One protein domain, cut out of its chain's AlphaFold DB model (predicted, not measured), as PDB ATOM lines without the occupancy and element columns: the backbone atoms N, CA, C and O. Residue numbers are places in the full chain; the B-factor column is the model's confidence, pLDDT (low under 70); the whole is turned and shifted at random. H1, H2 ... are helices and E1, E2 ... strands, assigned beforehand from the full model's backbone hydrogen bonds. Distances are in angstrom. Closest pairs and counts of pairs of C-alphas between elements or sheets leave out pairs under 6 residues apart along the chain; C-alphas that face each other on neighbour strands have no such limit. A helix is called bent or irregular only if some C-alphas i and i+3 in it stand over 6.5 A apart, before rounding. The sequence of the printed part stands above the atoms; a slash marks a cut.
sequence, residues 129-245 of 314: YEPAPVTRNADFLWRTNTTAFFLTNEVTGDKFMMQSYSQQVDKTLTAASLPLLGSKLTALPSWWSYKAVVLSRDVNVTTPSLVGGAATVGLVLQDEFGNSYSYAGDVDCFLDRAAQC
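What this domain is: This is residues 129 to 245 of the 314 residues of an uncharacterized protein of Aphanomyces euteiches (UniProt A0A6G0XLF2). A strongly twisted sheet of six strands makes the body, and a short two-stranded ribbon, E2 and E6, covers part of it, strands crossed, as a small, partly face-to-face sandwich. H1 packs on the sheet's E3 and E5 end; H2 meets it near E7, and residues 240 to 245, of which 240 to 243 belong to H2, stick out. The printed part has 117 residues, with elements in the order E1 E2 E3 E4 H1 E5 E6 E7 E8 H2, of mixed class. The large sheet runs E1 E7 E8 E4 E3 E5, all antiparallel. The whole is compact, with a radius of gyration of the C-alphas of 14.2 A, and spans 39 by 32 by 25 A.

How they stand to each other: E1, residues 132 to 135, is an edge strand beside E7, residues 217 to 222; N 132 and O 220 are 2.8 A apart. E2, residues 139 to 142, and E6, residues 203 to 206, are antiparallel, with N 142 and O 203 at 2.9 A. E3, residues 147 to 153, and E4, residues 159 to 166, form a hairpin, with N 160 and O 151 at 2.8 A. E4 bends by 59 degrees at residue 163. H1, residues 175 to 184, is on the large sheet at a height over the sheet of 8.8 A, over E3 and along it, at 11 degrees on the local plane. E5, residues 192 to 198, is the other edge strand, with N 195 and O 150 at 2.9 A; Gly 182 of H1 and Tyr 194 have the closest C-alphas of H1 and E5, 5.1 A apart. E4, H1 and E5 make a split strand-helix-strand unit, two strands of one sheet joined through a helix and not neighbours, with E3 between them in the sheet; its crossover is right-handed. The sandwich's two sheets are 9.2 A centre to centre where they face each other, their strands at 76 degrees. E7 forms a hairpin with E8, residues 228 to 231; N 231 and O 219 are 2.9 A apart. E8 also neighbours E4, with N 161 and O 230 at 2.8 A. H2, residues 235 to 243, is on the large sheet; the closest C-alphas of H2 and E7, Val 235 and Gly 218, are 7.0 A apart. Every O i to N i+4 pair of H2 is within hydrogen-bond range, against 1 of 6 in H1, where 5 of 7 O i to N i+3 pairs are.

Where its parts are: E1 begins with C-alpha 132 at (48.230, 10.666, 194.362). E3 is 19.3 A long, E4 19.4 A, E5 19.4 A and E7 16.3 A. H1, 14.3 A, is irregular: C-alphas 179 and 182 are 7.5 A apart. H2, 12.1 A, ends with C-alpha 243 at (44.885, 15.863, 182.403).

The domain as a whole: The C-alphas farthest apart, those of Thr 172 and Gln 244, are 41.9 A apart. The printed part has no cut, and no link is long. Mean pLDDT of the printed part is 91.7; residues 243 to 245 are under 70.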
ATOM      1  N   TYR A 129      55.519   4.605 194.459       92.00
ATOM      2  CA  TYR A 129      56.090   5.553 193.491       92.00
ATOM      3  C   TYR A 129      55.088   6.156 192.495       92.00
ATOM      4  O   TYR A 129      55.483   6.694 191.460       92.00
ATOM      5  N   GLU A 130      53.796   6.116 192.820       88.62
ATOM      6  CA  GLU A 130      52.734   6.743 192.039       88.62
ATOM      7  C   GLU A 130      52.186   7.970 192.786       88.62
ATOM      8  O   GLU A 130      51.690   7.833 193.908       88.62
ATOM      9  N   PRO A 131      52.278   9.181 192.202       90.44
ATOM     10  CA  PRO A 131      51.705  10.382 192.797       90.44
ATOM     11  C   PRO A 131      50.181  10.295 192.899       90.44
ATOM     12  O   PRO A 131      49.493  10.060 191.907       90.44
ATOM     13  N   ALA A 132      49.653  10.564 194.088       86.31
ATOM     14  CA  ALA A 132      48.230  10.666 194.362       86.31
ATOM     15  C   ALA A 132      47.878  12.080 194.861       86.31
ATOM     16  O   ALA A 132      48.593  12.626 195.712       86.31
ATOM     17  N   PRO A 133      46.781  12.686 194.371       86.88
ATOM     18  CA  PRO A 133      46.286  13.943 194.907       86.88
ATOM     19  C   PRO A 133      45.664  13.718 196.288       86.88
ATOM     20  O   PRO A 133      44.856  12.812 196.488       86.88
ATOM     21  N   VAL A 134      46.017  14.577 197.235       84.81
ATOM     22  CA  VAL A 134      45.485  14.575 198.596       84.81
ATOM     23  C   VAL A 134      44.941  15.960 198.903       84.81
ATOM     24  O   VAL A 134      45.692  16.938 198.916       84.81
ATOM     25  N   THR A 135      43.639  16.048 199.174       81.12
ATOM     26  CA  THR A 135      43.004  17.283 199.649       81.12
ATOM     27  C   THR A 135      43.550  17.634 201.026       81.12
ATOM     28  O   THR A 135      43.335  16.908 201.996       81.12
ATOM     29  N   ARG A 136      44.295  18.736 201.105       76.62
ATOM     30  CA  ARG A 136      44.903  19.238 202.342       76.62
ATOM     31  C   ARG A 136      45.268  20.707 202.185       76.62
ATOM     32  O   ARG A 136      45.664  21.121 201.099       76.62
ATOM     33  N   ASN A 137      45.266  21.442 203.290       81.38
ATOM     34  CA  ASN A 137      45.928  22.741 203.382       81.38
ATOM     35  C   ASN A 137      47.271  22.510 204.075       81.38
ATOM     36  O   ASN A 137      47.337  22.493 205.304       81.38
ATOM     37  N   ALA A 138      48.305  22.235 203.285       82.44
ATOM     38  CA  ALA A 138      49.655  22.012 203.778       82.44
ATOM     39  C   ALA A 138      50.537  23.201 203.409       82.44
ATOM     40  O   ALA A 138      50.500  23.663 202.272       82.44
ATOM     41  N   ASP A 139      51.342  23.649 204.362       88.00
ATOM     42  CA  ASP A 139      52.460  24.554 204.135       88.00
ATOM     43  C   ASP A 139      53.658  23.971 204.880       88.00
ATOM     44  O   ASP A 139      53.692  23.967 206.111       88.00
ATOM     45  N   PHE A 140      54.567  23.342 204.140       92.00
ATOM     46  CA  PHE A 140      55.743  22.676 204.691       92.00
ATOM     47  C   PHE A 140      56.986  23.448 204.287       92.00
ATOM     48  O   PHE A 140      57.218  23.659 203.097       92.00
ATOM     49  N   LEU A 141      57.793  23.827 205.270       93.31
ATOM     50  CA  LEU A 141      59.007  24.596 205.053       93.31
ATOM     51  C   LEU A 141      60.230  23.775 205.456       93.31
ATOM     52  O   LEU A 141      60.357  23.341 206.601       93.31
ATOM     53  N   TRP A 142      61.144  23.607 204.507       95.81
ATOM     54  CA  TRP A 142      62.518  23.201 204.762       95.81
ATOM     55  C   TRP A 142      63.407  24.428 204.680       95.81
ATOM     56  O   TRP A 142      63.357  25.169 203.698       95.81
ATOM     57  N   ARG A 143      64.231  24.645 205.696       95.75
ATOM     58  CA  ARG A 143      65.184  25.745 205.745       95.75
ATOM     59  C   ARG A 143      66.436  25.417 204.944       95.75
ATOM     60  O   ARG A 143      66.796  24.261 204.708       95.75
ATOM     61  N   THR A 144      67.136  26.468 204.546       96.94
ATOM     62  CA  THR A 144      68.512  26.358 204.071       96.94
ATOM     63  C   THR A 144      69.379  25.591 205.080       96.94
ATOM     64  O   THR A 144      69.180  25.676 206.291       96.94
ATOM     65  N   ASN A 145      70.356  24.840 204.575       97.19
ATOM     66  CA  ASN A 145      71.220  23.899 205.293       97.19
ATOM     67  C   ASN A 145      70.542  22.635 205.851       97.19
ATOM     68  O   ASN A 145      71.244  21.756 206.358       97.19
ATOM     69  N   THR A 146      69.228  22.467 205.701       96.75
ATOM     70  CA  THR A 146      68.570  21.191 206.008       96.75
ATOM     71  C   THR A 146      68.920  20.144 204.954       96.75
ATOM     72  O   THR A 146      68.980  20.429 203.755       96.75
ATOM     73  N   THR A 147      69.164  18.905 205.388       97.94
ATOM     74  CA  THR A 147      69.308  17.776 204.458       97.94
ATOM     75  C   THR A 147      67.924  17.311 204.022       97.94
ATOM     76  O   THR A 147      67.183  16.728 204.810       97.94
ATOM     77  N   ALA A 148      67.585  17.557 202.762       97.88
ATOM     78  CA  ALA A 148      66.374  17.066 202.128       97.88
ATOM     79  C   ALA A 148      66.652  15.781 201.342       97.88
ATOM     80  O   ALA A 148      67.733  15.586 200.784       97.88
ATOM     81  N   PHE A 149      65.647  14.915 201.258       98.62
ATOM     82  CA  PHE A 149      65.732  13.649 200.536       98.62
ATOM     83  C   PHE A 149      64.750  13.669 199.378       98.62
ATOM     84  O   PHE A 149      63.553  13.857 199.585       98.62
ATOM     85  N   PHE A 150      65.251  13.494 198.162       98.44
ATOM     86  CA  PHE A 150      64.464  13.605 196.946       98.44
ATOM     87  C   PHE A 150      64.333  12.270 196.241       98.44
ATOM     88  O   PHE A 150      65.328  11.577 196.034       98.44
ATOM     89  N   LEU A 151      63.120  11.997 195.778       98.50
ATOM     90  CA  LEU A 151      62.856  11.121 194.652       98.50
ATOM     91  C   LEU A 151      62.694  11.983 193.400       98.50
ATOM     92  O   LEU A 151      61.868  12.894 193.382       98.50
ATOM     93  N   THR A 152      63.498  11.725 192.372       95.31
ATOM     94  CA  THR A 152      63.436  12.446 191.092       95.31
ATOM     95  C   THR A 152      63.048  11.482 189.991       95.31
ATOM     96  O   THR A 152      63.740  10.489 189.792       95.31
ATOM     97  N   ASN A 153      61.975  11.774 189.264       86.81
ATOM     98  CA  ASN A 153      61.680  11.097 188.010       86.81
ATOM     99  C   ASN A 153      62.594  11.680 186.925       86.81
ATOM    100  O   ASN A 153      62.442  12.834 186.531       86.81
ATOM    101  N   GLU A 154      63.548  10.893 186.440       83.44
ATOM    102  CA  GLU A 154      64.573  11.320 185.479       83.44
ATOM    103  C   GLU A 154      64.012  11.554 184.067       83.44
ATOM    104  O   GLU A 154      64.669  12.172 183.234       83.44
ATOM    105  N   VAL A 155      62.794  11.080 183.779       77.50
ATOM    106  CA  VAL A 155      62.128  11.309 182.487       77.50
ATOM    107  C   VAL A 155      61.404  12.649 182.482       77.50
ATOM    108  O   VAL A 155      61.465  13.378 181.495       77.50
ATOM    109  N   THR A 156      60.694  12.973 183.562       78.25
ATOM    110  CA  THR A 156      59.863  14.185 183.627       78.25
ATOM    111  C   THR A 156      60.535  15.348 184.350       78.25
ATOM    112  O   THR A 156      60.059  16.476 184.247       78.25
ATOM    113  N   GLY A 157      61.607  15.083 185.099       83.56
ATOM    114  CA  GLY A 157      62.245  16.038 186.004       83.56
ATOM    115  C   GLY A 157      61.468  16.281 187.302       83.56
ATOM    116  O   GLY A 157      61.880  17.121 188.104       83.56
ATOM    117  N   ASP A 158      60.358  15.568 187.525       87.62
ATOM    118  CA  ASP A 158      59.511  15.735 188.704       87.62
ATOM    119  C   ASP A 158      60.255  15.347 189.980       87.62
ATOM    120  O   ASP A 158      60.829  14.261 190.067       87.62
ATOM    121  N   LYS A 159      60.206  16.220 190.990       94.38
ATOM    122  CA  LYS A 159      60.887  16.018 192.271       94.38
ATOM    123  C   LYS A 159      59.890  15.915 193.408       94.38
ATOM    124  O   LYS A 159      59.061  16.799 193.609       94.38
ATOM    125  N   PHE A 160      60.032  14.858 194.188       98.00
ATOM    126  CA  PHE A 160      59.270  14.603 195.396       98.00
ATOM    127  C   PHE A 160      60.221  14.644 196.585       98.00
ATOM    128  O   PHE A 160      61.163  13.859 196.663       98.00
ATOM    129  N   MET A 161      59.991  15.580 197.497       98.25
ATOM    130  CA  MET A 161      60.781  15.751 198.711       98.25
ATOM    131  C   MET A 161      60.157  14.939 199.848       98.25
ATOM    132  O   MET A 161      58.942  14.976 200.051       98.25
ATOM    133  N   MET A 162      60.971  14.184 200.585       98.62
ATOM    134  CA  MET A 162      60.500  13.339 201.679       98.62
ATOM    135  C   MET A 162      59.922  14.206 202.798       98.62
ATOM    136  O   MET A 162      60.632  14.966 203.449       98.62
ATOM    137  N   GLN A 163      58.619  14.061 203.017       96.62
ATOM    138  CA  GLN A 163      57.851  14.734 204.062       96.62
ATOM    139  C   GLN A 163      58.061  14.050 205.416       96.62
ATOM    140  O   GLN A 163      58.187  14.713 206.446       96.62
ATOM    141  N   SER A 164      58.072  12.716 205.413       97.88
ATOM    142  CA  SER A 164      58.223  11.911 206.620       97.88
ATOM    143  C   SER A 164      58.836  10.556 206.306       97.88
ATOM    144  O   SER A 164      58.402   9.918 205.338       97.88
ATOM    145  N   TYR A 165      59.726  10.070 207.169       98.56
ATOM    146  CA  TYR A 165      60.111   8.660 207.151       98.56
ATOM    147  C   TYR A 165      59.216   7.830 208.079       98.56
ATOM    148  O   TYR A 165      58.658   8.352 209.050       98.56
ATOM    149  N   SER A 166      59.048   6.546 207.765       97.81
ATOM    150  CA  SER A 166      58.163   5.614 208.466       97.81
ATOM    151  C   SER A 166      58.936   4.434 209.045       97.81
ATOM    152  O   SER A 166      59.913   3.964 208.469       97.81
ATOM    153  N   GLN A 167      58.470   3.939 210.187       97.75
ATOM    154  CA  GLN A 167      58.961   2.719 210.832       97.75
ATOM    155  C   GLN A 167      57.953   1.561 210.718       97.75
ATOM    156  O   GLN A 167      58.043   0.579 211.452       97.75
ATOM    157  N   GLN A 168      56.977   1.667 209.810       95.25
ATOM    158  CA  GLN A 168      55.969   0.624 209.580       95.25
ATOM    159  C   GLN A 168      56.579  -0.671 209.026       95.25
ATOM    160  O   GLN A 168      56.169  -1.757 209.430       95.25
ATOM    161  N   VAL A 169      57.546  -0.550 208.111       95.88
ATOM    162  CA  VAL A 169      58.198  -1.694 207.452       95.88
ATOM    163  C   VAL A 169      59.563  -1.981 208.074       95.88
ATOM    164  O   VAL A 169      59.812  -3.100 208.516       95.88
ATOM    165  N   ASP A 170      60.433  -0.970 208.169       96.25
ATOM    166  CA  ASP A 170      61.724  -1.067 208.857       96.25
ATOM    167  C   ASP A 170      61.668  -0.300 210.185       96.25
ATOM    168  O   ASP A 170      61.853   0.917 210.237       96.25
ATOM    169  N   LYS A 171      61.445  -1.031 211.284       96.00
ATOM    170  CA  LYS A 171      61.388  -0.459 212.641       96.00
ATOM    171  C   LYS A 171      62.715   0.156 213.103       96.00
ATOM    172  O   LYS A 171      62.730   0.875 214.099       96.00
ATOM    173  N   THR A 172      63.818  -0.126 212.409       95.69
ATOM    174  CA  THR A 172      65.161   0.375 212.738       95.69
ATOM    175  C   THR A 172      65.563   1.596 211.913       95.69
ATOM    176  O   THR A 172      66.631   2.161 212.152       95.69
ATOM    177  N   LEU A 173      64.720   2.039 210.969       97.31
ATOM    178  CA  LEU A 173      64.993   3.214 210.148       97.31
ATOM    179  C   LEU A 173      65.130   4.466 211.028       97.31
ATOM    180  O   LEU A 173      64.279   4.753 211.875       97.31
ATOM    181  N   THR A 174      66.210   5.217 210.817       97.25
ATOM    182  CA  THR A 174      66.520   6.465 211.533       97.25
ATOM    183  C   THR A 174      66.886   7.573 210.550       97.25
ATOM    184  O   THR A 174      67.375   7.289 209.454       97.25
ATOM    185  N   ALA A 175      66.750   8.835 210.968       96.69
ATOM    186  CA  ALA A 175      67.186   9.990 210.181       96.69
ATOM    187  C   ALA A 175      68.641   9.866 209.673       96.69
ATOM    188  O   ALA A 175      68.917  10.150 208.512       96.69
ATOM    189  N   ALA A 176      69.559   9.347 210.500       97.25
ATOM    190  CA  ALA A 176      70.970   9.157 210.143       97.25
ATOM    191  C   ALA A 176      71.197   8.126 209.023       97.25
ATOM    192  O   ALA A 176      72.218   8.167 208.341       97.25
ATOM    193  N   SER A 177      70.255   7.201 208.820       96.81
ATOM    194  CA  SER A 177      70.335   6.192 207.757       96.81
ATOM    195  C   SER A 177      69.764   6.661 206.417       96.81
ATOM    196  O   SER A 177      70.070   6.061 205.386       96.81
ATOM    197  N   LEU A 178      68.976   7.744 206.410       98.38
ATOM    198  CA  LEU A 178      68.311   8.253 205.210       98.38
ATOM    199  C   LEU A 178      69.270   8.641 204.076       98.38
ATOM    200  O   LEU A 178      68.963   8.299 202.937       98.38
ATOM    201  N   PRO A 179      70.461   9.234 204.309       98.25
ATOM    202  CA  PRO A 179      71.396   9.525 203.219       98.25
ATOM    203  C   PRO A 179      71.769   8.310 202.359       98.25
ATOM    204  O   PRO A 179      72.097   8.469 201.185       98.25
ATOM    205  N   LEU A 180      71.683   7.101 202.923       96.75
ATOM    206  CA  LEU A 180      71.982   5.837 202.252       96.75
ATOM    207  C   LEU A 180      70.721   5.032 201.897       96.75
ATOM    208  O   LEU A 180      70.831   3.907 201.414       96.75
ATOM    209  N   LEU A 181      69.516   5.574 202.113       98.06
ATOM    210  CA  LEU A 181      68.262   4.854 201.873       98.06
ATOM    211  C   LEU A 181      68.123   4.409 200.414       98.06
ATOM    212  O   LEU A 181      67.625   3.318 200.166       98.06
ATOM    213  N   GLY A 182      68.616   5.203 199.459       97.06
ATOM    214  CA  GLY A 182      68.518   4.898 198.030       97.06
ATOM    215  C   GLY A 182      69.058   3.518 197.641       97.06
ATOM    216  O   GLY A 182      68.482   2.875 196.771       97.06
ATOM    217  N   SER A 183      70.097   3.005 198.315       96.19
ATOM    218  CA  SER A 183      70.624   1.659 198.036       96.19
ATOM    219  C   SER A 183      69.747   0.528 198.585       96.19
ATOM    220  O   SER A 183      69.971  -0.633 198.251       96.19
ATOM    221  N   LYS A 184      68.783   0.847 199.455       96.56
ATOM    222  CA  LYS A 184      67.800  -0.094 200.005       96.56
ATOM    223  C   LYS A 184      66.487  -0.109 199.215       96.56
ATOM    224  O   LYS A 184      65.694  -1.023 199.423       96.56
ATOM    225  N   LEU A 185      66.250   0.876 198.342       97.44
ATOM    226  CA  LEU A 185      65.015   0.984 197.566       97.44
ATOM    227  C   LEU A 185      65.035   0.025 196.361       97.44
ATOM    228  O   LEU A 185      65.413   0.388 195.249       97.44
ATOM    229  N   THR A 186      64.659  -1.230 196.593       96.06
ATOM    230  CA  THR A 186      64.641  -2.297 195.576       96.06
ATOM    231  C   THR A 186      63.448  -2.225 194.624       96.06
ATOM    232  O   THR A 186      63.522  -2.762 193.517       96.06
ATOM    233  N   ALA A 187      62.359  -1.568 195.035       94.06
ATOM    234  CA  ALA A 187      61.171  -1.370 194.210       94.06
ATOM    235  C   ALA A 187      61.193  -0.035 193.446       94.06
ATOM    236  O   ALA A 187      60.278   0.221 192.659       94.06
ATOM    237  N   LEU A 188      62.219   0.801 193.656       93.50
ATOM    238  CA  LEU A 188      62.369   2.073 192.956       93.50
ATOM    239  C   LEU A 188      62.476   1.827 191.445       93.50
ATOM    240  O   LEU A 188      63.372   1.097 191.004       93.50
ATOM    241  N   PRO A 189      61.597   2.421 190.620       88.69
ATOM    242  CA  PRO A 189      61.680   2.217 189.186       88.69
ATOM    243  C   PRO A 189      62.976   2.800 188.613       88.69
ATOM    244  O   PRO A 189      63.461   3.828 189.067       88.69
ATOM    245  N   SER A 190      63.526   2.183 187.564       86.56
ATOM    246  CA  SER A 190      64.856   2.538 187.037       86.56
ATOM    247  C   SER A 190      64.962   3.943 186.426       86.56
ATOM    248  O   SER A 190      66.063   4.406 186.154       86.56
ATOM    249  N   TRP A 191      63.830   4.598 186.153       84.25
ATOM    250  CA  TRP A 191      63.751   5.997 185.710       84.25
ATOM    251  C   TRP A 191      63.523   6.971 186.869       84.25
ATOM    252  O   TRP A 191      63.212   8.135 186.636       84.25
ATOM    253  N   TRP A 192      63.653   6.508 188.106       91.81
ATOM    254  CA  TRP A 192      63.692   7.351 189.286       91.81
ATOM    255  C   TRP A 192      65.063   7.275 189.952       91.81
ATOM    256  O   TRP A 192      65.735   6.244 189.911       91.81
ATOM    257  N   SER A 193      65.461   8.357 190.613       95.88
ATOM    258  CA  SER A 193      66.633   8.379 191.483       95.88
ATOM    259  C   SER A 193      66.285   8.875 192.878       95.88
ATOM    260  O   SER A 193      65.368   9.673 193.066       95.88
ATOM    261  N   TYR A 194      67.049   8.397 193.858       98.62
ATOM    262  CA  TYR A 194      67.015   8.874 195.232       98.62
ATOM    263  C   TYR A 194      68.293   9.652 195.542       98.62
ATOM    264  O   TYR A 194      69.392   9.150 195.284       98.62
ATOM    265  N   LYS A 195      68.175  10.852 196.118       98.12
ATOM    266  CA  LYS A 195      69.332  11.657 196.545       98.12
ATOM    267  C   LYS A 195      69.070  12.393 197.852       98.12
ATOM    268  O   LYS A 195      68.013  12.987 198.029       98.12
ATOM    269  N   ALA A 196      70.080  12.424 198.715       98.19
ATOM    270  CA  ALA A 196      70.160  13.368 199.823       98.19
ATOM    271  C   ALA A 196      70.867  14.647 199.358       98.19
ATOM    272  O   ALA A 196      71.900  14.580 198.689       98.19
ATOM    273  N   VAL A 197      70.305  15.804 199.691       97.50
ATOM    274  CA  VAL A 197      70.796  17.118 199.270       97.50
ATOM    275  C   VAL A 197      70.725  18.074 200.452       97.50
ATOM    276  O   VAL A 197      69.655  18.272 201.018       97.50
ATOM    277  N   VAL A 198      71.847  18.702 200.799       98.00
ATOM    278  CA  VAL A 198      71.839  19.859 201.703       98.00
ATOM    279  C   VAL A 198      71.295  21.053 200.928       98.00
ATOM    280  O   VAL A 198      71.842  21.423 199.886       98.00
ATOM    281  N   LEU A 199      70.192  21.623 201.399       97.81
ATOM    282  CA  LEU A 199      69.534  22.735 200.725       97.81
ATOM    283  C   LEU A 199      70.383  24.007 200.818       97.81
ATOM    284  O   LEU A 199      70.874  24.356 201.882       97.81
ATOM    285  N   SER A 200      70.525  24.730 199.708       97.38
ATOM    286  CA  SER A 200      71.212  26.032 199.665       97.38
ATOM    287  C   SER A 200      70.279  27.224 199.898       97.38
ATOM    288  O   SER A 200      70.730  28.367 199.975       97.38
ATOM    289  N   ARG A 201      68.972  26.966 199.970       96.69
ATOM    290  CA  ARG A 201      67.905  27.942 200.187       96.69
ATOM    291  C   ARG A 201      66.702  27.249 200.809       96.69
ATOM    292  O   ARG A 201      66.564  26.035 200.675       96.69
ATOM    293  N   ASP A 202      65.828  28.039 201.411       95.00
ATOM    294  CA  ASP A 202      64.537  27.571 201.896       95.00
ATOM    295  C   ASP A 202      63.708  26.978 200.736       95.00
ATOM    296  O   ASP A 202      63.762  27.454 199.594       95.00
ATOM    297  N   VAL A 203      62.963  25.911 201.021       94.56
ATOM    298  CA  VAL A 203      62.033  25.261 200.093       94.56
ATOM    299  C   VAL A 203      60.678  25.130 200.772       94.56
ATOM    300  O   VAL A 203      60.546  24.438 201.781       94.56
ATOM    301  N   ASN A 204      59.667  25.755 200.175       92.38
ATOM    302  CA  ASN A 204      58.275  25.611 200.574       92.38
ATOM    303  C   ASN A 204      57.581  24.591 199.675       92.38
ATOM    304  O   ASN A 204      57.655  24.672 198.447       92.38
ATOM    305  N   VAL A 205      56.875  23.653 200.296       92.81
ATOM    306  CA  VAL A 205      55.919  22.776 199.628       92.81
ATOM    307  C   VAL A 205      54.542  23.112 200.174       92.81
ATOM    308  O   VAL A 205      54.147  22.648 201.246       92.81
ATOM    309  N   THR A 206      53.826  23.943 199.424       89.88
ATOM    310  CA  THR A 206      52.563  24.542 199.854       89.88
ATOM    311  C   THR A 206      51.437  24.130 198.910       89.88
ATOM    312  O   THR A 206      51.638  24.041 197.699       89.88
ATOM    313  N   THR A 207      50.245  23.862 199.448       89.12
ATOM    314  CA  THR A 207      49.044  23.650 198.628       89.12
ATOM    315  C   THR A 207      48.796  24.909 197.783       89.12
ATOM    316  O   THR A 207      48.672  25.986 198.373       89.12
ATOM    317  N   PRO A 208      48.689  24.812 196.442       90.25
ATOM    318  CA  PRO A 208      48.676  25.991 195.570       90.25
ATOM    319  C   PRO A 208      47.596  27.016 195.906       90.25
ATOM    320  O   PRO A 208      47.879  28.214 195.932       90.25
ATOM    321  N   SER A 209      46.388  26.567 196.258       88.69
ATOM    322  CA  SER A 209      45.277  27.449 196.634       88.69
ATOM    323  C   SER A 209      45.560  28.376 197.826       88.69
ATOM    324  O   SER A 209      44.868  29.379 197.989       88.69
ATOM    325  N   LEU A 210      46.574  28.088 198.650       84.44
ATOM    326  CA  LEU A 210      46.985  28.951 199.766       84.44
ATOM    327  C   LEU A 210      47.877  30.119 199.327       84.44
ATOM    328  O   LEU A 210      48.038  31.077 200.079       84.44
ATOM    329  N   VAL A 211      48.456  30.043 198.128       86.38
ATOM    330  CA  VAL A 211      49.438  31.005 197.597       86.38
ATOM    331  C   VAL A 211      49.055  31.531 196.208       86.38
ATOM    332  O   VAL A 211      49.899  32.040 195.477       86.38
ATOM    333  N   GLY A 212      47.769  31.443 195.849       86.38
ATOM    334  CA  GLY A 212      47.213  32.010 194.613       86.38
ATOM    335  C   GLY A 212      47.178  31.069 193.403       86.38
ATOM    336  O   GLY A 212      46.809  31.517 192.320       86.38
ATOM    337  N   GLY A 213      47.532  29.793 193.574       88.50
ATOM    338  CA  GLY A 213      47.343  28.749 192.562       88.50
ATOM    339  C   GLY A 213      45.921  28.177 192.539       88.50
ATOM    340  O   GLY A 213      45.079  28.517 193.376       88.50
ATOM    341  N   ALA A 214      45.646  27.295 191.577       90.50
ATOM    342  CA  ALA A 214      44.303  26.759 191.334       90.50
ATOM    343  C   ALA A 214      44.007  25.478 192.135       90.50
ATOM    344  O   ALA A 214      42.877  25.269 192.589       90.50
ATOM    345  N   ALA A 215      44.997  24.607 192.319       89.56
ATOM    346  CA  ALA A 215      44.792  23.297 192.913       89.56
ATOM    347  C   ALA A 215      44.568  23.366 194.426       89.56
ATOM    348  O   ALA A 215      45.306  23.992 195.190       89.56
ATOM    349  N   THR A 216      43.570  22.608 194.872       88.88
ATOM    350  CA  THR A 216      43.199  22.434 196.284       88.88
ATOM    351  C   THR A 216      43.810  21.172 196.903       88.88
ATOM    352  O   THR A 216      43.344  20.682 197.933       88.88
ATOM    353  N   VAL A 217      44.805  20.586 196.238       88.38
ATOM    354  CA  VAL A 217      45.432  19.316 196.616       88.38
ATOM    355  C   VAL A 217      46.947  19.465 196.661       88.38
ATOM    356  O   VAL A 217      47.523  20.283 195.950       88.38
ATOM    357  N   GLY A 218      47.599  18.641 197.477       90.12
ATOM    358  CA  GLY A 218      49.017  18.326 197.315       90.12
ATOM    359  C   GLY A 218      49.181  16.971 196.633       90.12
ATOM    360  O   GLY A 218      48.294  16.126 196.720       90.12
ATOM    361  N   LEU A 219      50.320  16.740 195.984       91.88
ATOM    362  CA  LEU A 219      50.653  15.438 195.402       91.88
ATOM    363  C   LEU A 219      51.595  14.683 196.333       91.88
ATOM    364  O   LEU A 219      52.637  15.213 196.727       91.88
ATOM    365  N   VAL A 220      51.221  13.454 196.679       93.44
ATOM    366  CA  VAL A 220      51.965  12.597 197.606       93.44
ATOM    367  C   VAL A 220      52.199  11.236 196.978       93.44
ATOM    368  O   VAL A 220      51.308  10.699 196.332       93.44
ATOM    369  N   LEU A 221      53.368  10.652 197.212       94.38
ATOM    370  CA  LEU A 221      53.626   9.241 196.927       94.38
ATOM    371  C   LEU A 221      54.297   8.559 198.121       94.38
ATOM    372  O   LEU A 221      54.765   9.231 199.050       94.38
ATOM    373  N   GLN A 222      54.346   7.227 198.085       96.00
ATOM    374  CA  GLN A 222      55.043   6.407 199.075       96.00
ATOM    375  C   GLN A 222      56.053   5.454 198.430       96.00
ATOM    376  O   GLN A 222      55.852   5.006 197.300       96.00
ATOM    377  N   ASP A 223      57.129   5.157 199.160       97.50
ATOM    378  CA  ASP A 223      58.079   4.084 198.831       97.50
ATOM    379  C   ASP A 223      57.739   2.773 199.568       97.50
ATOM    380  O   ASP A 223      56.806   2.718 200.375       97.50
ATOM    381  N   GLU A 224      58.486   1.697 199.305       96.25
ATOM    382  CA  GLU A 224      58.253   0.376 199.909       96.25
ATOM    383  C   GLU A 224      58.477   0.315 201.424       96.25
ATOM    384  O   GLU A 224      58.076  -0.665 202.049       96.25
ATOM    385  N   PHE A 225      59.094   1.333 202.030       96.88
ATOM    386  CA  PHE A 225      59.233   1.433 203.485       96.88
ATOM    387  C   PHE A 225      58.076   2.214 204.123       96.88
ATOM    388  O   PHE A 225      57.989   2.321 205.350       96.88
ATOM    389  N   GLY A 226      57.166   2.742 203.299       96.00
ATOM    390  CA  GLY A 226      56.057   3.585 203.719       96.00
ATOM    391  C   GLY A 226      56.468   5.032 203.985       96.00
ATOM    392  O   GLY A 226      55.667   5.776 204.563       96.00
ATOM    393  N   ASN A 227      57.675   5.462 203.595       98.31
ATOM    394  CA  ASN A 227      58.050   6.874 203.677       98.31
ATOM    395  C   ASN A 227      57.163   7.675 202.723       98.31
ATOM    396  O   ASN A 227      56.821   7.205 201.640       98.31
ATOM    397  N   SER A 228      56.779   8.882 203.125       97.06
ATOM    398  CA  SER A 228      55.896   9.741 202.335       97.06
ATOM    399  C   SER A 228      56.664  10.924 201.781       97.06
ATOM    400  O   SER A 228      57.411  11.583 202.507       97.06
ATOM    401  N   TYR A 229      56.433  11.217 200.506       98.06
ATOM    402  CA  TYR A 229      57.082  12.304 199.788       98.06
ATOM    403  C   TYR A 229      56.028  13.236 199.212       98.06
ATOM    404  O   TYR A 229      55.033  12.769 198.662       98.06
ATOM    405  N   SER A 230      56.256  14.541 199.322       96.94
ATOM    406  CA  SER A 230      55.415  15.564 198.707       96.94
ATOM    407  C   SER A 230      56.077  16.115 197.453       96.94
ATOM    408  O   SER A 230      57.289  16.323 197.428       96.94
ATOM    409  N   TYR A 231      55.286  16.361 196.415       96.12
ATOM    410  CA  TYR A 231      55.779  17.010 195.203       96.12
ATOM    411  C   TYR A 231      56.298  18.413 195.523       96.12
ATOM    412  O   TYR A 231      55.591  19.201 196.142       96.12
ATOM    413  N   ALA A 232      57.527  18.706 195.108       93.50
ATOM    414  CA  ALA A 232      58.214  19.972 195.368       93.50
ATOM    415  C   ALA A 232      58.252  20.891 194.130       93.50
ATOM    416  O   ALA A 232      59.092  21.786 194.048       93.50
ATOM    417  N   GLY A 233      57.395  20.621 193.142       89.75
ATOM    418  CA  GLY A 233      57.227  21.428 191.936       89.75
ATOM    419  C   GLY A 233      55.873  22.134 191.886       89.75
ATOM    420  O   GLY A 233      55.136  22.188 192.869       89.75
ATOM    421  N   ASP A 234      55.542  22.649 190.706       89.06
ATOM    422  CA  ASP A 234      54.262  23.297 190.425       89.06
ATOM    423  C   ASP A 234      53.152  22.247 190.252       89.06
ATOM    424  O   ASP A 234      53.091  21.529 189.248       89.06
ATOM    425  N   VAL A 235      52.293  22.122 191.266       90.19
ATOM    426  CA  VAL A 235      51.189  21.151 191.278       90.19
ATOM    427  C   VAL A 235      50.144  21.467 190.205       90.19
ATOM    428  O   VAL A 235      49.606  20.522 189.629       90.19
ATOM    429  N   ASP A 236      49.879  22.742 189.905       87.12
ATOM    430  CA  ASP A 236      48.923  23.125 188.856       87.12
ATOM    431  C   ASP A 236      49.430  22.620 187.500       87.12
ATOM    432  O   ASP A 236      48.745  21.861 186.812       87.12
ATOM    433  N   CYS A 237      50.697  22.904 187.189       86.56
ATOM    434  CA  CYS A 237      51.359  22.413 185.980       86.56
ATOM    435  C   CYS A 237      51.403  20.874 185.913       86.56
ATOM    436  O   CYS A 237      51.191  20.277 184.851       86.56
ATOM    437  N   PHE A 238      51.647  20.201 187.044       86.56
ATOM    438  CA  PHE A 238      51.620  18.739 187.094       86.56
ATOM    439  C   PHE A 238      50.239  18.188 186.724       86.56
ATOM    440  O   PHE A 238      50.150  17.263 185.909       86.56
ATOM    441  N   LEU A 239      49.177  18.732 187.328       86.19
ATOM    442  CA  LEU A 239      47.804  18.285 187.101       86.19
ATOM    443  C   LEU A 239      47.342  18.590 185.676       86.19
ATOM    444  O   LEU A 239      46.746  17.717 185.047       86.19
ATOM    445  N   ASP A 240      47.685  19.759 185.137       82.88
ATOM    446  CA  ASP A 240      47.380  20.129 183.753       82.88
ATOM    447  C   ASP A 240      48.038  19.167 182.764       82.88
ATOM    448  O   ASP A 240      47.379  18.628 181.871       82.88
ATOM    449  N   ARG A 241      49.327  18.866 182.959       78.81
ATOM    450  CA  ARG A 241      50.044  17.886 182.134       78.81
ATOM    451  C   ARG A 241      49.417  16.495 182.241       78.81
ATOM    452  O   ARG A 241      49.289  15.822 181.224       78.81
ATOM    453  N   ALA A 242      49.012  16.072 183.440       71.31
ATOM    454  CA  ALA A 242      48.368  14.776 183.658       71.31
ATOM    455  C   ALA A 242      46.973  14.694 183.011       71.31
ATOM    456  O   ALA A 242      46.623  13.665 182.436       71.31
ATOM    457  N   ALA A 243      46.190  15.776 183.058       69.81
ATOM    458  CA  ALA A 243      44.885  15.863 182.403       69.81
ATOM    459  C   ALA A 243      45.002  15.846 180.871       69.81
ATOM    460  O   ALA A 243      44.121  15.340 180.174       69.81
ATOM    461  N   GLN A 244      46.110  16.366 180.346       64.88
ATOM    462  CA  GLN A 244      46.408  16.398 178.920       64.88
ATOM    463  C   GLN A 244      46.992  15.086 178.386       64.88
ATOM    464  O   GLN A 244      47.409  15.067 177.233       64.88
ATOM    465  N   CYS A 245      47.059  13.982 179.135       53.50
ATOM    466  CA  CYS A 245      47.665  12.771 178.586       53.50
ATOM    467  C   CYS A 245      47.002  11.450 178.955       53.50
ATOM    468  O   CYS A 245      46.429  11.252 180.020       53.50
TER     469      CYS A 245